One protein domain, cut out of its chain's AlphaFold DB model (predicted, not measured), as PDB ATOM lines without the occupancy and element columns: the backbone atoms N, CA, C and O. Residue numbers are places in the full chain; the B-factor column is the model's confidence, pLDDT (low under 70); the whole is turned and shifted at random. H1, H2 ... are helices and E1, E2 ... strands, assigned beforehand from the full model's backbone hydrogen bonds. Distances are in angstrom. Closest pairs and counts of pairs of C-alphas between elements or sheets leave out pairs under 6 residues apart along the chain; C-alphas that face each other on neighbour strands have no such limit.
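Overview. This is residues 133 to 201 of the 201 residues of an uncharacterized protein of Acidobacteria bacterium (UniProt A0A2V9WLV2). A four-strand antiparallel sheet makes one side of the domain and the helix H1 the other, with the small hairpin of E1 and E2 between them along one flank and H1 packed on E1. The long link of residues 184 to 196 runs back from H1 along the opposite flank to edge strand E6. The printed part has 69 residues, with named elements in the order E1, E2, E3, E4, E5, H1, E6; the larger sheet runs E5, E4, E3, E6, and the class is mixed, helices and strands. The whole is compact and rounded, with a radius of gyration of the C-alphas of 11.0 A and spans of 29 by 28 by 24 A.

Arrangement. In the larger sheet, E3, residues 149 to 152, E4, residues 155 to 160, and E5, residues 163 to 168, form a meander, each strand the antiparallel neighbour of the one before. E3 and E4 are a hairpin at 169 degrees, with N 157 and O 150 2.8 A apart, within hydrogen-bond range. E4 and E5 are a hairpin at 154 degrees, with N 158 and O 165 at 2.9 A. E6, residues 197 to 200, is antiparallel to E3 at 172 degrees, with N 151 and O 198 at 2.8 A; E5 and E6 are the edge strands. E1, residues 134 to 137, and E2, residues 143 to 146, form a hairpin at 158 degrees, with N 136 and O 144 at 2.8 A. The closest C-alphas of E2 and E4 are those of Thr 146 and Val 158, 7.2 A apart. E2 and E3 meet only through their link of 2 residues. H1, residues 174 to 183, is not on the larger sheet. The closest C-alphas of E1 and H1 are those of Phe 136 and Thr 177, 5.1 A apart. Every O i to N i+4 pair of H1 is within hydrogen-bond range. E2 and H1 are apart.

Along the chain. E1 begins with C-alpha 134 at (-4.582, 35.767, 39.102). E4 is 15.4 A long and E5 16.2 A, from first to last C-alpha. H1 is 14.3 A long and begins at C-alpha 174, (-12.905, 27.213, 44.206). E6 ends with C-alpha 200 at (-9.520, 42.079, 35.161). E1, E2, E3 and E6 are 10.1, 9.8, 9.8 and 10.3 A long.

Size, cuts and confidence. The two C-alphas farthest apart are those of Asp 161 and Asp 193, 29.3 A. The printed part has no cut and ends at the chain's last residue, 201. The link from H1 to E6, 13 residues, is long; the other links are tight. The mean pLDDT of the printed part is 95.3, and no printed residue is under 70.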
ATOM      1  N   PRO A 133      -0.374  38.108  38.338       93.38
ATOM      2  CA  PRO A 133      -1.419  37.363  37.646       93.38
ATOM      3  C   PRO A 133      -2.312  36.625  38.649       93.38
ATOM      4  O   PRO A 133      -1.831  36.102  39.652       93.38
ATOM      5  N   THR A 134      -3.607  36.562  38.352       95.94
ATOM      6  CA  THR A 134      -4.582  35.767  39.102       95.94
ATOM      7  C   THR A 134      -4.436  34.299  38.724       95.94
ATOM      8  O   THR A 134      -4.213  33.965  37.557       95.94
ATOM      9  N   ILE A 135      -4.560  33.425  39.714       97.12
ATOM     10  CA  ILE A 135      -4.340  31.986  39.578       97.12
ATOM     11  C   ILE A 135      -5.681  31.268  39.682       97.12
ATOM     12  O   ILE A 135      -6.334  31.347  40.710       97.12
ATOM     13  N   PHE A 136      -6.087  30.525  38.661       97.50
ATOM     14  CA  PHE A 136      -7.262  29.658  38.711       97.50
ATOM     15  C   PHE A 136      -6.808  28.206  38.705       97.50
ATOM     16  O   PHE A 136      -6.043  27.796  37.833       97.50
ATOM     17  N   ILE A 137      -7.266  27.432  39.681       98.00
ATOM     18  CA  ILE A 137      -6.938  26.016  39.811       98.00
ATOM     19  C   ILE A 137      -8.172  25.223  39.395       98.00
ATOM     20  O   ILE A 137      -9.253  25.399  39.953       98.00
ATOM     21  N   LEU A 138      -8.021  24.373  38.386       97.56
ATOM     22  CA  LEU A 138      -9.061  23.452  37.949       97.56
ATOM     23  C   LEU A 138      -9.113  22.221  38.862       97.56
ATOM     24  O   LEU A 138      -8.117  21.834  39.469       97.56
ATOM     25  N   ALA A 139     -10.258  21.545  38.896       96.81
ATOM     26  CA  ALA A 139     -10.485  20.336  39.689       96.81
ATOM     27  C   ALA A 139      -9.557  19.161  39.310       96.81
ATOM     28  O   ALA A 139      -9.378  18.226  40.087       96.81
ATOM     29  N   ASN A 140      -8.952  19.197  38.120       96.06
ATOM     30  CA  ASN A 140      -7.934  18.239  37.675       96.06
ATOM     31  C   ASN A 140      -6.507  18.589  38.159       96.06
ATOM     32  O   ASN A 140      -5.572  17.854  37.848       96.06
ATOM     33  N   GLY A 141      -6.329  19.698  38.884       95.88
ATOM     34  CA  GLY A 141      -5.037  20.218  39.336       95.88
ATOM     35  C   GLY A 141      -4.302  21.100  38.318       95.88
ATOM     36  O   GLY A 141      -3.215  21.591  38.617       95.88
ATOM     37  N   GLU A 142      -4.861  21.325  37.123       96.56
ATOM     38  CA  GLU A 142      -4.314  22.277  36.153       96.56
ATOM     39  C   GLU A 142      -4.396  23.703  36.716       96.56
ATOM     40  O   GLU A 142      -5.398  24.103  37.310       96.56
ATOM     41  N   ARG A 143      -3.334  24.484  36.504       96.00
ATOM     42  CA  ARG A 143      -3.216  25.862  36.980       96.00
ATOM     43  C   ARG A 143      -3.204  26.823  35.798       96.00
ATOM     44  O   ARG A 143      -2.336  26.739  34.934       96.00
ATOM     45  N   LEU A 144      -4.148  27.756  35.787       95.25
ATOM     46  CA  LEU A 144      -4.241  28.838  34.815       95.25
ATOM     47  C   LEU A 144      -3.821  30.147  35.470       95.25
ATOM     48  O   LEU A 144      -4.477  30.621  36.391       95.25
ATOM     49  N   GLU A 145      -2.757  30.760  34.969       94.94
ATOM     50  CA  GLU A 145      -2.317  32.078  35.420       94.94
ATOM     51  C   GLU A 145      -2.653  33.121  34.365       94.94
ATOM     52  O   GLU A 145      -2.188  33.050  33.227       94.94
ATOM     53  N   THR A 146      -3.473  34.103  34.724       93.56
ATOM     54  CA  THR A 146      -3.871  35.157  33.795       93.56
ATOM     55  C   THR A 146      -4.108  36.476  34.507       93.56
ATOM     56  O   THR A 146      -4.561  36.536  35.646       93.56
ATOM     57  N   ARG A 147      -3.831  37.571  33.802       92.25
ATOM     58  CA  ARG A 147      -4.210  38.927  34.224       92.25
ATOM     59  C   ARG A 147      -5.560  39.350  33.666       92.25
ATOM     60  O   ARG A 147      -6.169  40.272  34.189       92.25
ATOM     61  N   ARG A 148      -6.003  38.701  32.587       93.12
ATOM     62  CA  ARG A 148      -7.213  39.056  31.851       93.12
ATOM     63  C   ARG A 148      -8.208  37.932  31.935       93.12
ATOM     64  O   ARG A 148      -7.975  36.848  31.390       93.12
ATOM     65  N   TYR A 149      -9.306  38.210  32.608       95.44
ATOM     66  CA  TYR A 149     -10.372  37.248  32.769       95.44
ATOM     67  C   TYR A 149     -11.708  37.946  32.965       95.44
ATOM     68  O   TYR A 149     -11.784  39.100  33.391       95.44
ATOM     69  N   VAL A 150     -12.755  37.193  32.661       96.94
ATOM     70  CA  VAL A 150     -14.123  37.475  33.072       96.94
ATOM     71  C   VAL A 150     -14.594  36.252  33.831       96.94
ATOM     72  O   VAL A 150     -14.598  35.150  33.290       96.94
ATOM     73  N   LEU A 151     -14.952  36.443  35.087       97.38
ATOM     74  CA  LEU A 151     -15.497  35.415  35.951       97.38
ATOM     75  C   LEU A 151     -16.951  35.771  36.240       97.38
ATOM     76  O   LEU A 151     -17.264  36.894  36.630       97.38
ATOM     77  N   THR A 152     -17.828  34.805  36.027       97.38
ATOM     78  CA  THR A 152     -19.271  34.893  36.261       97.38
ATOM     79  C   THR A 152     -19.687  33.791  37.233       97.38
ATOM     80  O   THR A 152     -18.867  32.954  37.611       97.38
ATOM     81  N   ALA A 153     -20.963  33.745  37.611       96.19
ATOM     82  CA  ALA A 153     -21.479  32.663  38.451       96.19
ATOM     83  C   ALA A 153     -21.517  31.283  37.760       96.19
ATOM     84  O   ALA A 153     -21.778  30.284  38.426       96.19
ATOM     85  N   SER A 154     -21.301  31.207  36.441       96.56
ATOM     86  CA  SER A 154     -21.291  29.938  35.698       96.56
ATOM     87  C   SER A 154     -19.947  29.602  35.083       96.56
ATOM     88  O   SER A 154     -19.627  28.424  34.985       96.56
ATOM     89  N   ASP A 155     -19.165  30.602  34.678       97.50
ATOM     90  CA  ASP A 155     -17.990  30.386  33.842       97.50
ATOM     91  C   ASP A 155     -16.860  31.373  34.138       97.50
ATOM     92  O   ASP A 155     -17.078  32.559  34.407       97.50
ATOM     93  N   LEU A 156     -15.640  30.876  33.970       97.50
ATOM     94  CA  LEU A 156     -14.405  31.628  33.830       97.50
ATOM     95  C   LEU A 156     -14.033  31.708  32.345       97.50
ATOM     96  O   LEU A 156     -13.839  30.696  31.680       97.50
ATOM     97  N   SER A 157     -13.864  32.915  31.828       97.44
ATOM     98  CA  SER A 157     -13.401  33.168  30.466       97.44
ATOM     99  C   SER A 157     -12.030  33.828  30.492       97.44
ATOM    100  O   SER A 157     -11.860  34.905  31.062       97.44
ATOM    101  N   VAL A 158     -11.050  33.192  29.854       96.19
ATOM    102  CA  VAL A 158      -9.649  33.636  29.812       96.19
ATOM    103  C   VAL A 158      -9.120  33.594  28.388       96.19
ATOM    104  O   VAL A 158      -9.578  32.801  27.566       96.19
ATOM    105  N   ARG A 159      -8.132  34.434  28.072       92.44
ATOM    106  CA  ARG A 159      -7.435  34.361  26.781       92.44
ATOM    107  C   ARG A 159      -6.089  33.668  26.939       92.44
ATOM    108  O   ARG A 159      -5.233  34.175  27.653       92.44
ATOM    109  N   ILE A 160      -5.903  32.561  26.226       89.50
ATOM    110  CA  ILE A 160      -4.657  31.784  26.164       89.50
ATOM    111  C   ILE A 160      -4.271  31.684  24.689       89.50
ATOM    112  O   ILE A 160      -5.129  31.407  23.857       89.50
ATOM    113  N   ASP A 161      -3.021  31.990  24.338       88.50
ATOM    114  CA  ASP A 161      -2.518  31.909  22.955       88.50
ATOM    115  C   ASP A 161      -3.428  32.583  21.912       88.50
ATOM    116  O   ASP A 161      -3.658  32.095  20.809       88.50
ATOM    117  N   ARG A 162      -3.964  33.756  22.282       88.50
ATOM    118  CA  ARG A 162      -4.917  34.580  21.506       88.50
ATOM    119  C   ARG A 162      -6.318  33.980  21.346       88.50
ATOM    120  O   ARG A 162      -7.190  34.709  20.863       88.50
ATOM    121  N   GLN A 163      -6.563  32.760  21.811       93.25
ATOM    122  CA  GLN A 163      -7.864  32.094  21.814       93.25
ATOM    123  C   GLN A 163      -8.612  32.329  23.130       93.25
ATOM    124  O   GLN A 163      -8.008  32.444  24.195       93.25
ATOM    125  N   LEU A 164      -9.940  32.430  23.052       94.62
ATOM    126  CA  LEU A 164     -10.799  32.477  24.231       94.62
ATOM    127  C   LEU A 164     -11.043  31.045  24.714       94.62
ATOM    128  O   LEU A 164     -11.560  30.222  23.961       94.62
ATOM    129  N   ARG A 165     -10.687  30.763  25.965       95.50
ATOM    130  CA  ARG A 165     -11.030  29.527  26.665       95.50
ATOM    131  C   ARG A 165     -12.083  29.855  27.713       95.50
ATOM    132  O   ARG A 165     -11.858  30.713  28.566       95.50
ATOM    133  N   THR A 166     -13.197  29.141  27.654       97.19
ATOM    134  CA  THR A 166     -14.253  29.198  28.664       97.19
ATOM    135  C   THR A 166     -14.189  27.924  29.493       97.19
ATOM    136  O   THR A 166     -14.178  26.820  28.950       97.19
ATOM    137  N   VAL A 167     -14.081  28.094  30.804       96.94
ATOM    138  CA  VAL A 167     -14.003  27.038  31.807       96.94
ATOM    139  C   VAL A 167     -15.251  27.147  32.678       96.94
ATOM    140  O   VAL A 167     -15.420  28.172  33.338       96.94
ATOM    141  N   PRO A 168     -16.109  26.120  32.703       97.56
ATOM    142  CA  PRO A 168     -17.226  26.060  33.634       97.56
ATOM    143  C   PRO A 168     -16.762  26.181  35.092       97.56
ATOM    144  O   PRO A 168     -15.731  25.627  35.479       97.56
ATOM    145  N   LEU A 169     -17.517  26.907  35.914       95.81
ATOM    146  CA  LEU A 169     -17.167  27.182  37.309       95.81
ATOM    147  C   LEU A 169     -17.136  25.899  38.155       95.81
ATOM    148  O   LEU A 169     -16.345  25.802  39.086       95.81
ATOM    149  N   ASP A 170     -17.938  24.892  37.803       95.88
ATOM    150  CA  ASP A 170     -17.937  23.564  38.433       95.88
ATOM    151  C   ASP A 170     -16.662  22.751  38.148       95.88
ATOM    152  O   ASP A 170     -16.367  21.795  38.863       95.88
ATOM    153  N   MET A 171     -15.881  23.144  37.137       97.31
ATOM    154  CA  MET A 171     -14.559  22.586  36.860       97.31
ATOM    155  C   MET A 171     -13.433  23.314  37.597       97.31
ATOM    156  O   MET A 171     -12.286  22.870  37.507       97.31
ATOM    157  N   LEU A 172     -13.713  24.407  38.312       96.88
ATOM    158  CA  LEU A 172     -12.733  25.066  39.172       96.88
ATOM    159  C   LEU A 172     -12.743  24.460  40.572       96.88
ATOM    160  O   LEU A 172     -13.792  24.258  41.183       96.88
ATOM    161  N   ASP A 173     -11.553  24.252  41.125       97.75
ATOM    162  CA  ASP A 173     -11.404  24.105  42.565       97.75
ATOM    163  C   ASP A 173     -11.444  25.503  43.190       97.75
ATOM    164  O   ASP A 173     -10.453  26.240  43.219       97.75
ATOM    165  N   ILE A 174     -12.636  25.887  43.646       96.50
ATOM    166  CA  ILE A 174     -12.905  27.213  44.206       96.50
ATOM    167  C   ILE A 174     -12.062  27.478  45.452       96.50
ATOM    168  O   ILE A 174     -11.509  28.567  45.594       96.50
ATOM    169  N   ASN A 175     -11.917  26.485  46.329       97.00
ATOM    170  CA  ASN A 175     -11.166  26.656  47.568       97.00
ATOM    171  C   ASN A 175      -9.678  26.830  47.266       97.00
ATOM    172  O   ASN A 175      -9.075  27.793  47.732       97.00
ATOM    173  N   ALA A 176      -9.109  25.958  46.428       97.88
ATOM    174  CA  ALA A 176      -7.706  26.063  46.039       97.88
ATOM    175  C   ALA A 176      -7.419  27.386  45.311       97.88
ATOM    176  O   ALA A 176      -6.408  28.034  45.572       97.88
ATOM    177  N   THR A 177      -8.335  27.823  44.444       97.50
ATOM    178  CA  THR A 177      -8.248  29.099  43.725       97.50
ATOM    179  C   THR A 177      -8.253  30.296  44.679       97.50
ATOM    180  O   THR A 177      -7.384  31.162  44.573       97.50
ATOM    181  N   ILE A 178      -9.191  30.363  45.631       97.19
ATOM    182  CA  ILE A 178      -9.258  31.460  46.610       97.19
ATOM    183  C   ILE A 178      -7.991  31.481  47.471       97.19
ATOM    184  O   ILE A 178      -7.370  32.533  47.610       97.19
ATOM    185  N   THR A 179      -7.567  30.328  47.995       97.81
ATOM    186  CA  THR A 179      -6.361  30.223  48.826       97.81
ATOM    187  C   THR A 179      -5.108  30.657  48.068       97.81
ATOM    188  O   THR A 179      -4.377  31.513  48.560       97.81
ATOM    189  N   ALA A 180      -4.891  30.152  46.850       97.06
ATOM    190  CA  ALA A 180      -3.718  30.504  46.052       97.06
ATOM    191  C   ALA A 180      -3.661  32.005  45.731       97.06
ATOM    192  O   ALA A 180      -2.597  32.613  45.787       97.06
ATOM    193  N   ASN A 181      -4.797  32.634  45.424       96.88
ATOM    194  CA  ASN A 181      -4.820  34.078  45.184       96.88
ATOM    195  C   ASN A 181      -4.595  34.877  46.465       96.88
ATOM    196  O   ASN A 181      -3.832  35.841  46.438       96.88
ATOM    197  N   HIS A 182      -5.179  34.449  47.584       96.69
ATOM    198  CA  HIS A 182      -4.976  35.101  48.872       96.69
ATOM    199  C   HIS A 182      -3.497  35.085  49.290       96.69
ATOM    200  O   HIS A 182      -2.961  36.114  49.694       96.69
ATOM    201  N   GLU A 183      -2.806  33.956  49.103       95.44
ATOM    202  CA  GLU A 183      -1.354  33.834  49.310       95.44
ATOM    203  C   GLU A 183      -0.549  34.763  48.389       95.44
ATOM    204  O   GLU A 183       0.492  35.293  48.776       95.44
ATOM    205  N   HIS A 184      -1.057  35.014  47.183       92.12
ATOM    206  CA  HIS A 184      -0.502  35.973  46.229       92.12
ATOM    207  C   HIS A 184      -0.934  37.432  46.491       92.12
ATOM    208  O   HIS A 184      -0.614  38.323  45.698       92.12
ATOM    209  N   GLY A 185      -1.633  37.702  47.598       93.69
ATOM    210  CA  GLY A 185      -2.107  39.036  47.974       93.69
ATOM    211  C   GLY A 185      -3.269  39.550  47.119       93.69
ATOM    212  O   GLY A 185      -3.507  40.756  47.073       93.69
ATOM    213  N   ILE A 186      -3.969  38.654  46.424       94.31
ATOM    214  CA  ILE A 186      -5.147  38.942  45.607       94.31
ATOM    215  C   ILE A 186      -6.379  38.424  46.352       94.31
ATOM    216  O   ILE A 186      -6.550  37.222  46.538       94.31
ATOM    217  N   ASP A 187      -7.276  39.328  46.734       93.38
ATOM    218  CA  ASP A 187      -8.581  38.956  47.285       93.38
ATOM    219  C   ASP A 187      -9.572  38.686  46.142       93.38
ATOM    220  O   ASP A 187     -10.284  39.575  45.667       93.38
ATOM    221  N   LEU A 188      -9.534  37.463  45.606       94.94
ATOM    222  CA  LEU A 188     -10.386  37.065  44.489       94.94
ATOM    223  C   LEU A 188     -11.807  36.755  44.976       94.94
ATOM    224  O   LEU A 188     -12.046  35.751  45.645       94.94
ATOM    225  N   ARG A 189     -12.776  37.568  44.543       94.56
ATOM    226  CA  ARG A 189     -14.201  37.321  44.781       94.56
ATOM    227  C   ARG A 189     -14.821  36.476  43.668       94.56
ATOM    228  O   ARG A 189     -14.821  36.877  42.501       94.56
ATOM    229  N   ILE A 190     -15.411  35.346  44.054       95.81
ATOM    230  CA  ILE A 190     -16.209  34.497  43.164       95.81
ATOM    231  C   ILE A 190     -17.654  35.024  43.137       95.81
ATOM    232  O   ILE A 190     -18.257  35.141  44.207       95.81
ATOM    233  N   PRO A 191     -18.216  35.351  41.961       96.62
ATOM    234  CA  PRO A 191     -19.612  35.761  41.830       96.62
ATOM    235  C   PRO A 191     -20.591  34.704  42.348       96.62
ATOM    236  O   PRO A 191     -20.503  33.536  41.968       96.62
ATOM    237  N   ALA A 192     -21.539  35.118  43.191       93.44
ATOM    238  CA  ALA A 192     -22.516  34.202  43.787       93.44
ATOM    239  C   ALA A 192     -23.737  33.943  42.886       93.44
ATOM    240  O   ALA A 192     -24.347  32.875  42.952       93.44
ATOM    241  N   ASP A 193     -24.101  34.915  42.046       95.19
ATOM    242  CA  ASP A 193     -25.245  34.828  41.146       95.19
ATOM    243  C   ASP A 193     -25.004  35.546  39.807       95.19
ATOM    244  O   ASP A 193     -23.943  36.110  39.541       95.19
ATOM    245  N   ARG A 194     -26.000  35.481  38.918       93.00
ATOM    246  CA  ARG A 194     -25.905  35.976  37.535       93.00
ATOM    247  C   ARG A 194     -25.825  37.501  37.414       93.00
ATOM    248  O   ARG A 194     -25.587  37.989  36.314       93.00
ATOM    249  N   ASN A 195     -26.050  38.234  38.499       96.00
ATOM    250  CA  ASN A 195     -25.961  39.689  38.540       96.00
ATOM    251  C   ASN A 195     -24.566  40.165  38.975       96.00
ATOM    252  O   ASN A 195     -24.298  41.365  38.951       96.00
ATOM    253  N   GLU A 196     -23.679  39.244  39.359       95.31
ATOM    254  CA  GLU A 196     -22.307  39.532  39.760       95.31
ATOM    255  C   GLU A 196     -21.311  39.070  38.686       95.31
ATOM    256  O   GLU A 196     -21.418  37.981  38.116       95.31
ATOM    257  N   ILE A 197     -20.315  39.912  38.408       95.25
ATOM    258  CA  ILE A 197     -19.216  39.619  37.484       95.25
ATOM    259  C   ILE A 197     -17.926  40.162  38.099       95.25
ATOM    260  O   ILE A 197     -17.891  41.303  38.559       95.25
ATOM    261  N   SER A 198     -16.860  39.365  38.057       94.31
ATOM    262  CA  SER A 198     -15.501  39.797  38.397       94.31
ATOM    263  C   SER A 198     -14.674  39.874  37.115       94.31
ATOM    264  O   SER A 198     -14.670  38.938  36.315       94.31
ATOM    265  N   LEU A 199     -13.979  40.989  36.891       93.81
ATOM    266  CA  LEU A 199     -13.224  41.230  35.661       93.81
ATOM    267  C   LEU A 199     -11.854  41.840  35.951       93.81
ATOM    268  O   LEU A 199     -11.695  42.596  36.907       93.81
ATOM    269  N   SER A 200     -10.881  41.532  35.098       91.12
ATOM    270  CA  SER A 200      -9.520  42.079  35.161       91.12
ATOM    271  C   SER A 200      -8.961  42.288  33.745       91.12
ATOM    272  O   SER A 200      -9.266  41.486  32.854       91.12
ATOM    273  N   PHE A 201      -8.174  43.354  33.521       84.94
ATOM    274  CA  PHE A 201      -7.687  43.806  32.201       84.94
ATOM    275  C   PHE A 201      -6.187  44.144  32.153       84.94
ATOM    276  O   PHE A 201      -5.620  44.551  33.185       84.94
TER     277      PHE A 201